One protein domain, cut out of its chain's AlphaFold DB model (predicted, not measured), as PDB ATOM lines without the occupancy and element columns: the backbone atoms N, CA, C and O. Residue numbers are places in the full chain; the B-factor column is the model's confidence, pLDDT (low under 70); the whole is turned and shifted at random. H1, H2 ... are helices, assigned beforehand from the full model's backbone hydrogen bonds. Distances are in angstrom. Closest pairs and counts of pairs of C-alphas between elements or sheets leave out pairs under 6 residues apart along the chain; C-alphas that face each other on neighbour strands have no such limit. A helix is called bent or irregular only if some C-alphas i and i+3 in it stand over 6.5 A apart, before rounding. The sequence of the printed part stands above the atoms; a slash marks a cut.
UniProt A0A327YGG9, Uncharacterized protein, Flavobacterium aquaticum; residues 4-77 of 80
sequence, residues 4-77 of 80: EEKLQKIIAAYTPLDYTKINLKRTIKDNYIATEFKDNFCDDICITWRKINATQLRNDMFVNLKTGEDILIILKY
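Overview. This is residues 4 to 77 of the 80 residues of an uncharacterized protein of Flavobacterium aquaticum (UniProt A0A327YGG9). Four helices make a small bundle round a core, each running the opposite way to the one before: H2, the longest, has H1 on one side and H3 on the other, and H4 closes the ring only loosely towards H1. The long link of residues 14 to 34 loops round the outside of H1 before it reaches H2. The printed part has 74 residues with four named helices, in the order H1, H2, H3, H4, and no named strand; the class is all helix. It is compact, with a radius of gyration of the C-alphas of 11.1 A, and spans 28 by 25 by 23 A.

Along the chain. H2 is residues 35 to 49, 22.4 A long, from C-alpha 35 at (115.962, 255.246, 296.738); it is irregular, with C-alphas 36 and 39 7.3 A apart. H1 is residues 4 to 13, 14.4 A, and begins at C-alpha 4 at (96.737, 264.385, 287.946). H3 is residues 54 to 63, 12.8 A. H4 is residues 70 to 77, 12.6 A, and ends at C-alpha 77 at (94.925, 253.605, 292.427).

Arrangement. H2 touches H1 with residues 41 to 45 alone, a hairpin at a shallow tilt of 30 degrees; the closest C-alphas, of Ile 10 and Asp 44, are 7.0 A apart. H2 and H3, also a hairpin, touch at a tilt of 37 degrees, only just steep; the closest C-alphas are those of Cys 46 and Ala 54, 6.1 A. The hairpin of H3 and H4 touches at a shallow tilt of 28 degrees, with the C-alphas of Met 61 and Asp 70 closest at 5.0 A. H4 is near H1 and near H2, with 5 pairs of C-alphas within 10 A each, while H1 and H3 are apart. In H1 and H3 every O i to N i+4 pair is within hydrogen-bond range; in H2 9 of 11 are, and in H4 0 of 4, against 5 of 5 O i to N i+3 pairs.

Size, cuts and confidence. The C-alphas farthest apart, of Thr 20 and Thr 55, are 28.8 A apart. The printed part has no cut; H1 to H2 is a long link, H2 to H3 tight, H3 to H4 short. The mean pLDDT of the printed part is 80.9, and residues 27 to 31 and 64 to 72 are under 70.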
ATOM      1  N   GLU A   4      95.476 264.207 288.676       87.81
ATOM      2  CA  GLU A   4      96.737 264.385 287.946       87.81
ATOM      3  C   GLU A   4      97.608 265.457 288.600       87.81
ATOM      4  O   GLU A   4      98.757 265.189 288.931       87.81
ATOM      5  N   GLU A   5      97.052 266.643 288.858       90.75
ATOM      6  CA  GLU A   5      97.814 267.761 289.419       90.75
ATOM      7  C   GLU A   5      98.320 267.456 290.839       90.75
ATOM      8  O   GLU A   5      99.438 267.827 291.192       90.75
ATOM      9  N   LYS A   6      97.536 266.728 291.650       91.81
ATOM     10  CA  LYS A   6      97.990 266.220 292.956       91.81
ATOM     11  C   LYS A   6      99.183 265.284 292.804       91.81
ATOM     12  O   LYS A   6     100.187 265.473 293.482       91.81
ATOM     13  N   LEU A   7      99.083 264.295 291.913       89.44
ATOM     14  CA  LEU A   7     100.148 263.316 291.721       89.44
ATOM     15  C   LEU A   7     101.415 263.974 291.171       89.44
ATOM     16  O   LEU A   7     102.506 263.706 291.663       89.44
ATOM     17  N   GLN A   8     101.277 264.876 290.200       89.06
ATOM     18  CA  GLN A   8     102.391 265.659 289.673       89.06
ATOM     19  C   GLN A   8     103.092 266.441 290.785       89.06
ATOM     20  O   GLN A   8     104.316 266.432 290.848       89.06
ATOM     21  N   LYS A   9     102.346 267.079 291.696       92.88
ATOM     22  CA  LYS A   9     102.944 267.807 292.825       92.88
ATOM     23  C   LYS A   9     103.689 266.893 293.791       92.88
ATOM     24  O   LYS A   9     104.761 267.273 294.247       92.88
ATOM     25  N   ILE A  10     103.168 265.694 294.059       91.81
ATOM     26  CA  ILE A  10     103.870 264.705 294.887       91.81
ATOM     27  C   ILE A  10     105.160 264.271 294.186       91.81
ATOM     28  O   ILE A  10     106.224 264.375 294.774       91.81
ATOM     29  N   ILE A  11     105.117 263.878 292.908       87.69
ATOM     30  CA  ILE A  11     106.326 263.475 292.162       87.69
ATOM     31  C   ILE A  11     107.347 264.625 292.093       87.69
ATOM     32  O   ILE A  11     108.542 264.400 292.256       87.69
ATOM     33  N   ALA A  12     106.905 265.867 291.900       90.44
ATOM     34  CA  ALA A  12     107.786 267.036 291.881       90.44
ATOM     35  C   ALA A  12     108.503 267.280 293.221       90.44
ATOM     36  O   ALA A  12     109.588 267.848 293.227       90.44
ATOM     37  N   ALA A  13     107.947 266.824 294.350       91.88
ATOM     38  CA  ALA A  13     108.615 266.917 295.650       91.88
ATOM     39  C   ALA A  13     109.824 265.969 295.775       91.88
ATOM     40  O   ALA A  13     110.708 266.209 296.593       91.88
ATOM     41  N   TYR A  14     109.877 264.922 294.947       88.12
ATOM     42  CA  TYR A  14     110.899 263.873 295.002       88.12
ATOM     43  C   TYR A  14     111.772 263.798 293.750       88.12
ATOM     44  O   TYR A  14     112.591 262.890 293.628       88.12
ATOM     45  N   THR A  15     111.602 264.729 292.814       82.69
ATOM     46  CA  THR A  15     112.340 264.774 291.549       82.69
ATOM     47  C   THR A  15     112.819 266.202 291.278       82.69
ATOM     48  O   THR A  15     112.231 267.154 291.783       82.69
ATOM     49  N   PRO A  16     113.848 266.415 290.440       85.06
ATOM     50  CA  PRO A  16     114.278 267.766 290.060       85.06
ATOM     51  C   PRO A  16     113.317 268.463 289.072       85.06
ATOM     52  O   PRO A  16     113.656 269.504 288.505       85.06
ATOM     53  N   LEU A  17     112.151 267.874 288.788       84.25
ATOM     54  CA  LEU A  17     111.204 268.369 287.796       84.25
ATOM     55  C   LEU A  17     110.118 269.219 288.455       84.25
ATOM     56  O   LEU A  17     109.540 268.844 289.467       84.25
ATOM     57  N   ASP A  18     109.775 270.332 287.809       88.88
ATOM     58  CA  ASP A  18     108.569 271.085 288.149       88.88
ATOM     59  C   ASP A  18     107.311 270.267 287.809       88.88
ATOM     60  O   ASP A  18     107.264 269.599 286.772       88.88
ATOM     61  N   TYR A  19     106.274 270.356 288.645       89.31
ATOM     62  CA  TYR A  19     105.051 269.565 288.483       89.31
ATOM     63  C   TYR A  19     104.362 269.779 287.123       89.31
ATOM     64  O   TYR A  19     103.789 268.841 286.572       89.31
ATOM     65  N   THR A  20     104.480 270.969 286.525       90.75
ATOM     66  CA  THR A  20     103.933 271.274 285.190       90.75
ATOM     67  C   THR A  20     104.662 270.549 284.057       90.75
ATOM     68  O   THR A  20     104.114 270.384 282.967       90.75
ATOM     69  N   LYS A  21     105.895 270.088 284.304       87.88
ATOM     70  CA  LYS A  21     106.726 269.352 283.341       87.88
ATOM     71  C   LYS A  21     106.541 267.838 283.439       87.88
ATOM     72  O   LYS A  21     107.044 267.103 282.587       87.88
ATOM     73  N   ILE A  22     105.825 267.362 284.455       85.56
ATOM     74  CA  ILE A  22     105.597 265.940 284.692       85.56
ATOM     75  C   ILE A  22     104.459 265.461 283.794       85.56
ATOM     76  O   ILE A  22     103.300 265.833 283.962       85.56
ATOM     77  N   ASN A  23     104.785 264.601 282.831       84.62
ATOM     78  CA  ASN A  23     103.806 264.015 281.925       84.62
ATOM     79  C   ASN A  23     103.435 262.603 282.391       84.62
ATOM     80  O   ASN A  23     104.164 261.656 282.116       84.62
ATOM     81  N   LEU A  24     102.269 262.465 283.029       82.00
ATOM     82  CA  LEU A  24     101.737 261.189 283.527       82.00
ATOM     83  C   LEU A  24     101.311 260.205 282.421       82.00
ATOM     84  O   LEU A  24     100.869 259.109 282.723       82.00
ATOM     85  N   LYS A  25     101.419 260.566 281.136       78.62
ATOM     86  CA  LYS A  25     101.226 259.644 279.999       78.62
ATOM     87  C   LYS A  25     102.547 259.101 279.457       78.62
ATOM     88  O   LYS A  25     102.553 258.354 278.482       78.62
ATOM     89  N   ARG A  26     103.671 259.534 280.027       73.12
ATOM     90  CA  ARG A  26     105.017 259.105 279.653       73.12
ATOM     91  C   ARG A  26     105.709 258.502 280.863       73.12
ATOM     92  O   ARG A  26     105.429 258.860 282.001       73.12
ATOM     93  N   THR A  27     106.640 257.603 280.592       64.88
ATOM     94  CA  THR A  27     107.491 256.977 281.600       64.88
ATOM     95  C   THR A  27     108.274 258.043 282.368       64.88
ATOM     96  O   THR A  27     109.026 258.821 281.773       64.88
ATOM     97  N   ILE A  28     108.113 258.075 283.691       69.25
ATOM     98  CA  ILE A  28     108.902 258.923 284.586       69.25
ATOM     99  C   ILE A  28     109.903 258.008 285.254       69.25
ATOM    100  O   ILE A  28     109.542 257.217 286.117       69.25
ATOM    101  N   LYS A  29     111.156 258.094 284.812       66.25
ATOM    102  CA  LYS A  29     112.147 257.120 285.228       66.25
ATOM    103  C   LYS A  29     112.344 257.122 286.753       66.25
ATOM    104  O   LYS A  29     112.495 258.181 287.347       66.25
ATOM    105  N   ASP A  30     112.420 255.939 287.355       63.12
ATOM    106  CA  ASP A  30     112.592 255.736 288.799       63.12
ATOM    107  C   ASP A  30     113.877 256.392 289.324       63.12
ATOM    108  O   ASP A  30     113.895 256.926 290.419       63.12
ATOM    109  N   ASN A  31     114.916 256.528 288.492       60.62
ATOM    110  CA  ASN A  31     116.117 257.294 288.841       60.62
ATOM    111  C   ASN A  31     115.894 258.814 289.003       60.62
ATOM    112  O   ASN A  31     116.851 259.525 289.303       60.62
ATOM    113  N   TYR A  32     114.680 259.333 288.788       71.31
ATOM    114  CA  TYR A  32     114.320 260.679 289.230       71.31
ATOM    115  C   TYR A  32     113.997 260.737 290.727       71.31
ATOM    116  O   TYR A  32     114.169 261.805 291.306       71.31
ATOM    117  N   ILE A  33     113.555 259.625 291.330       78.12
ATOM    118  CA  ILE A  33     113.237 259.497 292.755       78.12
ATOM    119  C   ILE A  33     114.376 258.728 293.430       78.12
ATOM    120  O   ILE A  33     114.619 257.556 293.145       78.12
ATOM    121  N   ALA A  34     115.104 259.379 294.337       78.94
ATOM    122  CA  ALA A  34     116.180 258.703 295.061       78.94
ATOM    123  C   ALA A  34     115.628 257.548 295.915       78.94
ATOM    124  O   ALA A  34     114.520 257.622 296.451       78.94
ATOM    125  N   THR A  35     116.408 256.470 296.050       80.50
ATOM    126  CA  THR A  35     115.962 255.246 296.738       80.50
ATOM    127  C   THR A  35     115.560 255.514 298.187       80.50
ATOM    128  O   THR A  35     114.560 254.957 298.635       80.50
ATOM    129  N   GLU A  36     116.257 256.408 298.895       83.44
ATOM    130  CA  GLU A  36     115.918 256.772 300.279       83.44
ATOM    131  C   GLU A  36     114.553 257.462 300.444       83.44
ATOM    132  O   GLU A  36     114.018 257.495 301.548       83.44
ATOM    133  N   PHE A  37     113.967 257.993 299.366       86.38
ATOM    134  CA  PHE A  37     112.681 258.693 299.418       86.38
ATOM    135  C   PHE A  37     111.494 257.845 298.960       86.38
ATOM    136  O   PHE A  37     110.357 258.311 299.019       86.38
ATOM    137  N   LYS A  38     111.724 256.603 298.526       83.62
ATOM    138  CA  LYS A  38     110.673 255.728 297.986       83.62
ATOM    139  C   LYS A  38     109.547 255.448 298.982       83.62
ATOM    140  O   LYS A  38     108.376 255.483 298.602       83.62
ATOM    141  N   ASP A  39     109.886 255.232 300.252       85.88
ATOM    142  CA  ASP A  39     108.885 255.015 301.300       85.88
ATOM    143  C   ASP A  39     108.054 256.279 301.558       85.88
ATOM    144  O   ASP A  39     106.826 256.205 301.540       85.88
ATOM    145  N   ASN A  40     108.701 257.445 301.676       90.19
ATOM    146  CA  ASN A  40     108.017 258.732 301.860       90.19
ATOM    147  C   ASN A  40     107.099 259.065 300.673       90.19
ATOM    148  O   ASN A  40     105.967 259.505 300.861       90.19
ATOM    149  N   PHE A  41     107.554 258.794 299.449       89.56
ATOM    150  CA  PHE A  41     106.753 258.971 298.242       89.56
ATOM    151  C   PHE A  41     105.485 258.105 298.260       89.56
ATOM    152  O   PHE A  41     104.394 258.593 297.960       89.56
ATOM    153  N   CYS A  42     105.604 256.831 298.652       87.62
ATOM    154  CA  CYS A  42     104.444 255.956 298.830       87.62
ATOM    155  C   CYS A  42     103.504 256.456 299.931       87.62
ATOM    156  O   CYS A  42     102.284 256.434 299.750       87.62
ATOM    157  N   ASP A  43     104.053 256.923 301.050       90.38
ATOM    158  CA  ASP A  43     103.262 257.425 302.169       90.38
ATOM    159  C   ASP A  43     102.474 258.678 301.777       90.38
ATOM    160  O   ASP A  43     101.278 258.747 302.056       90.38
ATOM    161  N   ASP A  44     103.070 259.609 301.030       92.94
ATOM    162  CA  ASP A  44     102.377 260.801 300.527       92.94
ATOM    163  C   ASP A  44     101.223 260.460 299.575       92.94
ATOM    164  O   ASP A  44     100.146 261.067 299.643       92.94
ATOM    165  N   ILE A  45     101.401 259.452 298.714       90.44
ATOM    166  CA  ILE A  45     100.322 258.931 297.862       90.44
ATOM    167  C   ILE A  45      99.205 258.348 298.736       90.44
ATOM    168  O   ILE A  45      98.030 258.698 298.577       90.44
ATOM    169  N   CYS A  46      99.549 257.491 299.695       90.38
ATOM    170  CA  CYS A  46      98.579 256.875 300.594       90.38
ATOM    171  C   CYS A  46      97.834 257.904 301.451       90.38
ATOM    172  O   CYS A  46      96.615 257.806 301.589       90.38
ATOM    173  N   ILE A  47      98.517 258.918 301.977       91.25
ATOM    174  CA  ILE A  47      97.920 259.997 302.772       91.25
ATOM    175  C   ILE A  47      96.965 260.831 301.917       91.25
ATOM    176  O   ILE A  47      95.862 261.161 302.367       91.25
ATOM    177  N   THR A  48      97.357 261.143 300.678       92.12
ATOM    178  CA  THR A  48      96.566 261.998 299.781       92.12
ATOM    179  C   THR A  48      95.247 261.341 299.374       92.12
ATOM    180  O   THR A  48      94.222 262.027 299.307       92.12
ATOM    181  N   TRP A  49      95.232 260.023 299.145       89.69
ATOM    182  CA  TRP A  49      94.029 259.308 298.691       89.69
ATOM    183  C   TRP A  49      93.354 258.416 299.742       89.69
ATOM    184  O   TRP A  49      92.229 257.981 299.502       89.69
ATOM    185  N   ARG A  50      93.973 258.184 300.910       84.19
ATOM    186  CA  ARG A  50      93.502 257.465 302.126       84.19
ATOM    187  C   ARG A  50      92.935 256.045 301.967       84.19
ATOM    188  O   ARG A  50      92.821 255.332 302.955       84.19
ATOM    189  N   LYS A  51      92.563 255.627 300.760       82.44
ATOM    190  CA  LYS A  51      91.934 254.337 300.430       82.44
ATOM    191  C   LYS A  51      92.890 253.381 299.715       82.44
ATOM    192  O   LYS A  51      92.468 252.329 299.247       82.44
ATOM    193  N   ILE A  52      94.164 253.750 299.609       86.12
ATOM    194  CA  ILE A  52      95.191 252.955 298.940       86.12
ATOM    195  C   ILE A  52      95.896 252.098 299.981       86.12
ATOM    196  O   ILE A  52      96.395 252.611 300.981       86.12
ATOM    197  N   ASN A  53      95.962 250.791 299.733       87.19
ATOM    198  CA  ASN A  53      96.756 249.883 300.548       87.19
ATOM    199  C   ASN A  53      98.251 250.147 300.299       87.19
ATOM    200  O   ASN A  53      98.764 249.822 299.228       87.19
ATOM    201  N   ALA A  54      98.935 250.717 301.294       83.94
ATOM    202  CA  ALA A  54     100.350 251.078 301.212       83.94
ATOM    203  C   ALA A  54     101.254 249.881 300.893       83.94
ATOM    204  O   ALA A  54     102.153 249.991 300.064       83.94
ATOM    205  N   THR A  55     100.982 248.717 301.487       86.69
ATOM    206  CA  THR A  55     101.743 247.490 301.221       86.69
ATOM    207  C   THR A  55     101.608 247.064 299.765       86.69
ATOM    208  O   THR A  55     102.598 246.716 299.126       86.69
ATOM    209  N   GLN A  56     100.392 247.114 299.217       86.69
ATOM    210  CA  GLN A  56     100.172 246.739 297.824       86.69
ATOM    211  C   GLN A  56     100.790 247.749 296.853       86.69
ATOM    212  O   GLN A  56     101.400 247.335 295.872       86.69
ATOM    213  N   LEU A  57     100.684 249.046 297.153       86.38
ATOM    214  CA  LEU A  57     101.333 250.101 296.377       86.38
ATOM    215  C   LEU A  57     102.853 249.888 296.330       86.38
ATOM    216  O   LEU A  57     103.416 249.812 295.242       86.38
ATOM    217  N   ARG A  58     103.504 249.705 297.487       83.94
ATOM    218  CA  ARG A  58     104.957 249.468 297.570       83.94
ATOM    219  C   ARG A  58     105.382 248.213 296.818       83.94
ATOM    220  O   ARG A  58     106.372 248.247 296.095       83.94
ATOM    221  N   ASN A  59     104.640 247.116 296.959       84.00
ATOM    222  CA  ASN A  59     104.957 245.876 296.251       84.00
ATOM    223  C   ASN A  59     104.880 246.055 294.733       84.00
ATOM    224  O   ASN A  59     105.794 245.646 294.018       84.00
ATOM    225  N   ASP A  60     103.817 246.693 294.249       80.56
ATOM    226  CA  ASP A  60     103.621 246.891 292.817       80.56
ATOM    227  C   ASP A  60     104.616 247.897 292.230       80.56
ATOM    228  O   ASP A  60     105.000 247.744 291.077       80.56
ATOM    229  N   MET A  61     105.065 248.878 293.016       76.50
ATOM    230  CA  MET A  61     105.986 249.924 292.572       76.50
ATOM    231  C   MET A  61     107.471 249.590 292.714       76.50
ATOM    232  O   MET A  61     108.260 250.044 291.900       76.50
ATOM    233  N   PHE A  62     107.878 248.876 293.765       75.25
ATOM    234  CA  PHE A  62     109.300 248.749 294.122       75.25
ATOM    235  C   PHE A  62     109.808 247.308 294.172       75.25
ATOM    236  O   PHE A  62     111.020 247.091 294.146       75.25
ATOM    237  N   VAL A  63     108.913 246.321 294.289       72.06
ATOM    238  CA  VAL A  63     109.289 244.903 294.435       72.06
ATOM    239  C   VAL A  63     109.067 244.144 293.132       72.06
ATOM    240  O   VAL A  63     109.981 243.484 292.632       72.06
ATOM    241  N   ASN A  64     107.857 244.236 292.582       68.06
ATOM    242  CA  ASN A  64     107.464 243.522 291.368       68.06
ATOM    243  C   ASN A  64     108.008 244.189 290.102       68.06
ATOM    244  O   ASN A  64     108.261 243.508 289.108       68.06
ATOM    245  N   LEU A  65     108.213 245.504 290.146       61.34
ATOM    246  CA  LEU A  65     108.742 246.290 289.041       61.34
ATOM    247  C   LEU A  65     110.070 246.926 289.445       61.34
ATOM    248  O   LEU A  65     110.277 247.309 290.594       61.34
ATOM    249  N   LYS A  66     111.020 246.892 288.507       60.12
ATOM    250  CA  LYS A  66     112.436 247.229 288.734       60.12
ATOM    251  C   LYS A  66     112.934 248.355 287.831       60.12
ATOM    252  O   LYS A  66     114.134 248.625 287.795       60.12
ATOM    253  N   THR A  67     112.059 248.938 287.023       60.16
ATOM    254  CA  THR A  67     112.409 249.934 286.009       60.16
ATOM    255  C   THR A  67     111.455 251.102 286.120       60.16
ATOM    256  O   THR A  67     110.315 250.937 286.514       60.16
ATOM    257  N   GLY A  68     111.892 252.281 285.681       53.72
ATOM    258  CA  GLY A  68     111.151 253.539 285.774       53.72
ATOM    259  C   GLY A  68     109.777 253.661 285.105       53.72
ATOM    260  O   GLY A  68     109.324 254.770 284.851       53.72
ATOM    261  N   GLU A  69     109.120 252.557 284.788       60.06
ATOM    262  CA  GLU A  69     107.703 252.452 284.446       60.06
ATOM    263  C   GLU A  69     106.793 252.530 285.697       60.06
ATOM    264  O   GLU A  69     105.584 252.731 285.561       60.06
ATOM    265  N   ASP A  70     107.375 252.477 286.902       59.97
ATOM    266  CA  ASP A  70     106.717 252.361 288.217       59.97
ATOM    267  C   ASP A  70     105.638 253.423 288.517       59.97
ATOM    268  O   ASP A  70     104.628 253.136 289.164       59.97
ATOM    269  N   ILE A  71     105.798 254.657 288.020       63.50
ATOM    270  CA  ILE A  71     104.891 255.773 288.350       63.50
ATOM    271  C   ILE A  71     103.533 255.658 287.640       63.50
ATOM    272  O   ILE A  71     102.511 256.081 288.185       63.50
ATOM    273  N   LEU A  72     103.475 255.040 286.455       69.88
ATOM    274  CA  LEU A  72     102.211 254.888 285.719       69.88
ATOM    275  C   LEU A  72     101.247 253.927 286.420       69.88
ATOM    276  O   LEU A  72     100.031 254.066 286.293       69.88
ATOM    277  N   ILE A  73     101.769 252.994 287.218       75.25
ATOM    278  CA  ILE A  73     100.948 252.085 288.017       75.25
ATOM    279  C   ILE A  73     100.231 252.798 289.158       75.25
ATOM    280  O   ILE A  73      99.149 252.355 289.531       75.25
ATOM    281  N   ILE A  74     100.741 253.933 289.650       76.88
ATOM    282  CA  ILE A  74     100.033 254.745 290.653       76.88
ATOM    283  C   ILE A  74      98.662 255.163 290.121       76.88
ATOM    284  O   ILE A  74      97.684 255.160 290.870       76.88
ATOM    285  N   LEU A  75      98.566 255.462 288.819       78.75
ATOM    286  CA  LEU A  75      97.330 255.926 288.186       78.75
ATOM    287  C   LEU A  75      96.175 254.940 288.394       78.75
ATOM    288  O   LEU A  75      95.042 255.378 288.581       78.75
ATOM    289  N   LYS A  76      96.458 253.631 288.479       80.81
ATOM    290  CA  LYS A  76      95.441 252.598 288.740       80.81
ATOM    291  C   LYS A  76      94.786 252.726 290.121       80.81
ATOM    292  O   LYS A  76      93.688 252.221 290.313       80.81
ATOM    293  N   TYR A  77      95.442 253.389 291.074       79.62
ATOM    294  CA  TYR A  77      94.925 253.605 292.427       79.62
ATOM    295  C   TYR A  77      94.243 254.963 292.616       79.62
ATOM    296  O   TYR A  77      93.508 255.131 293.587       79.62
TER     297      TYR A  77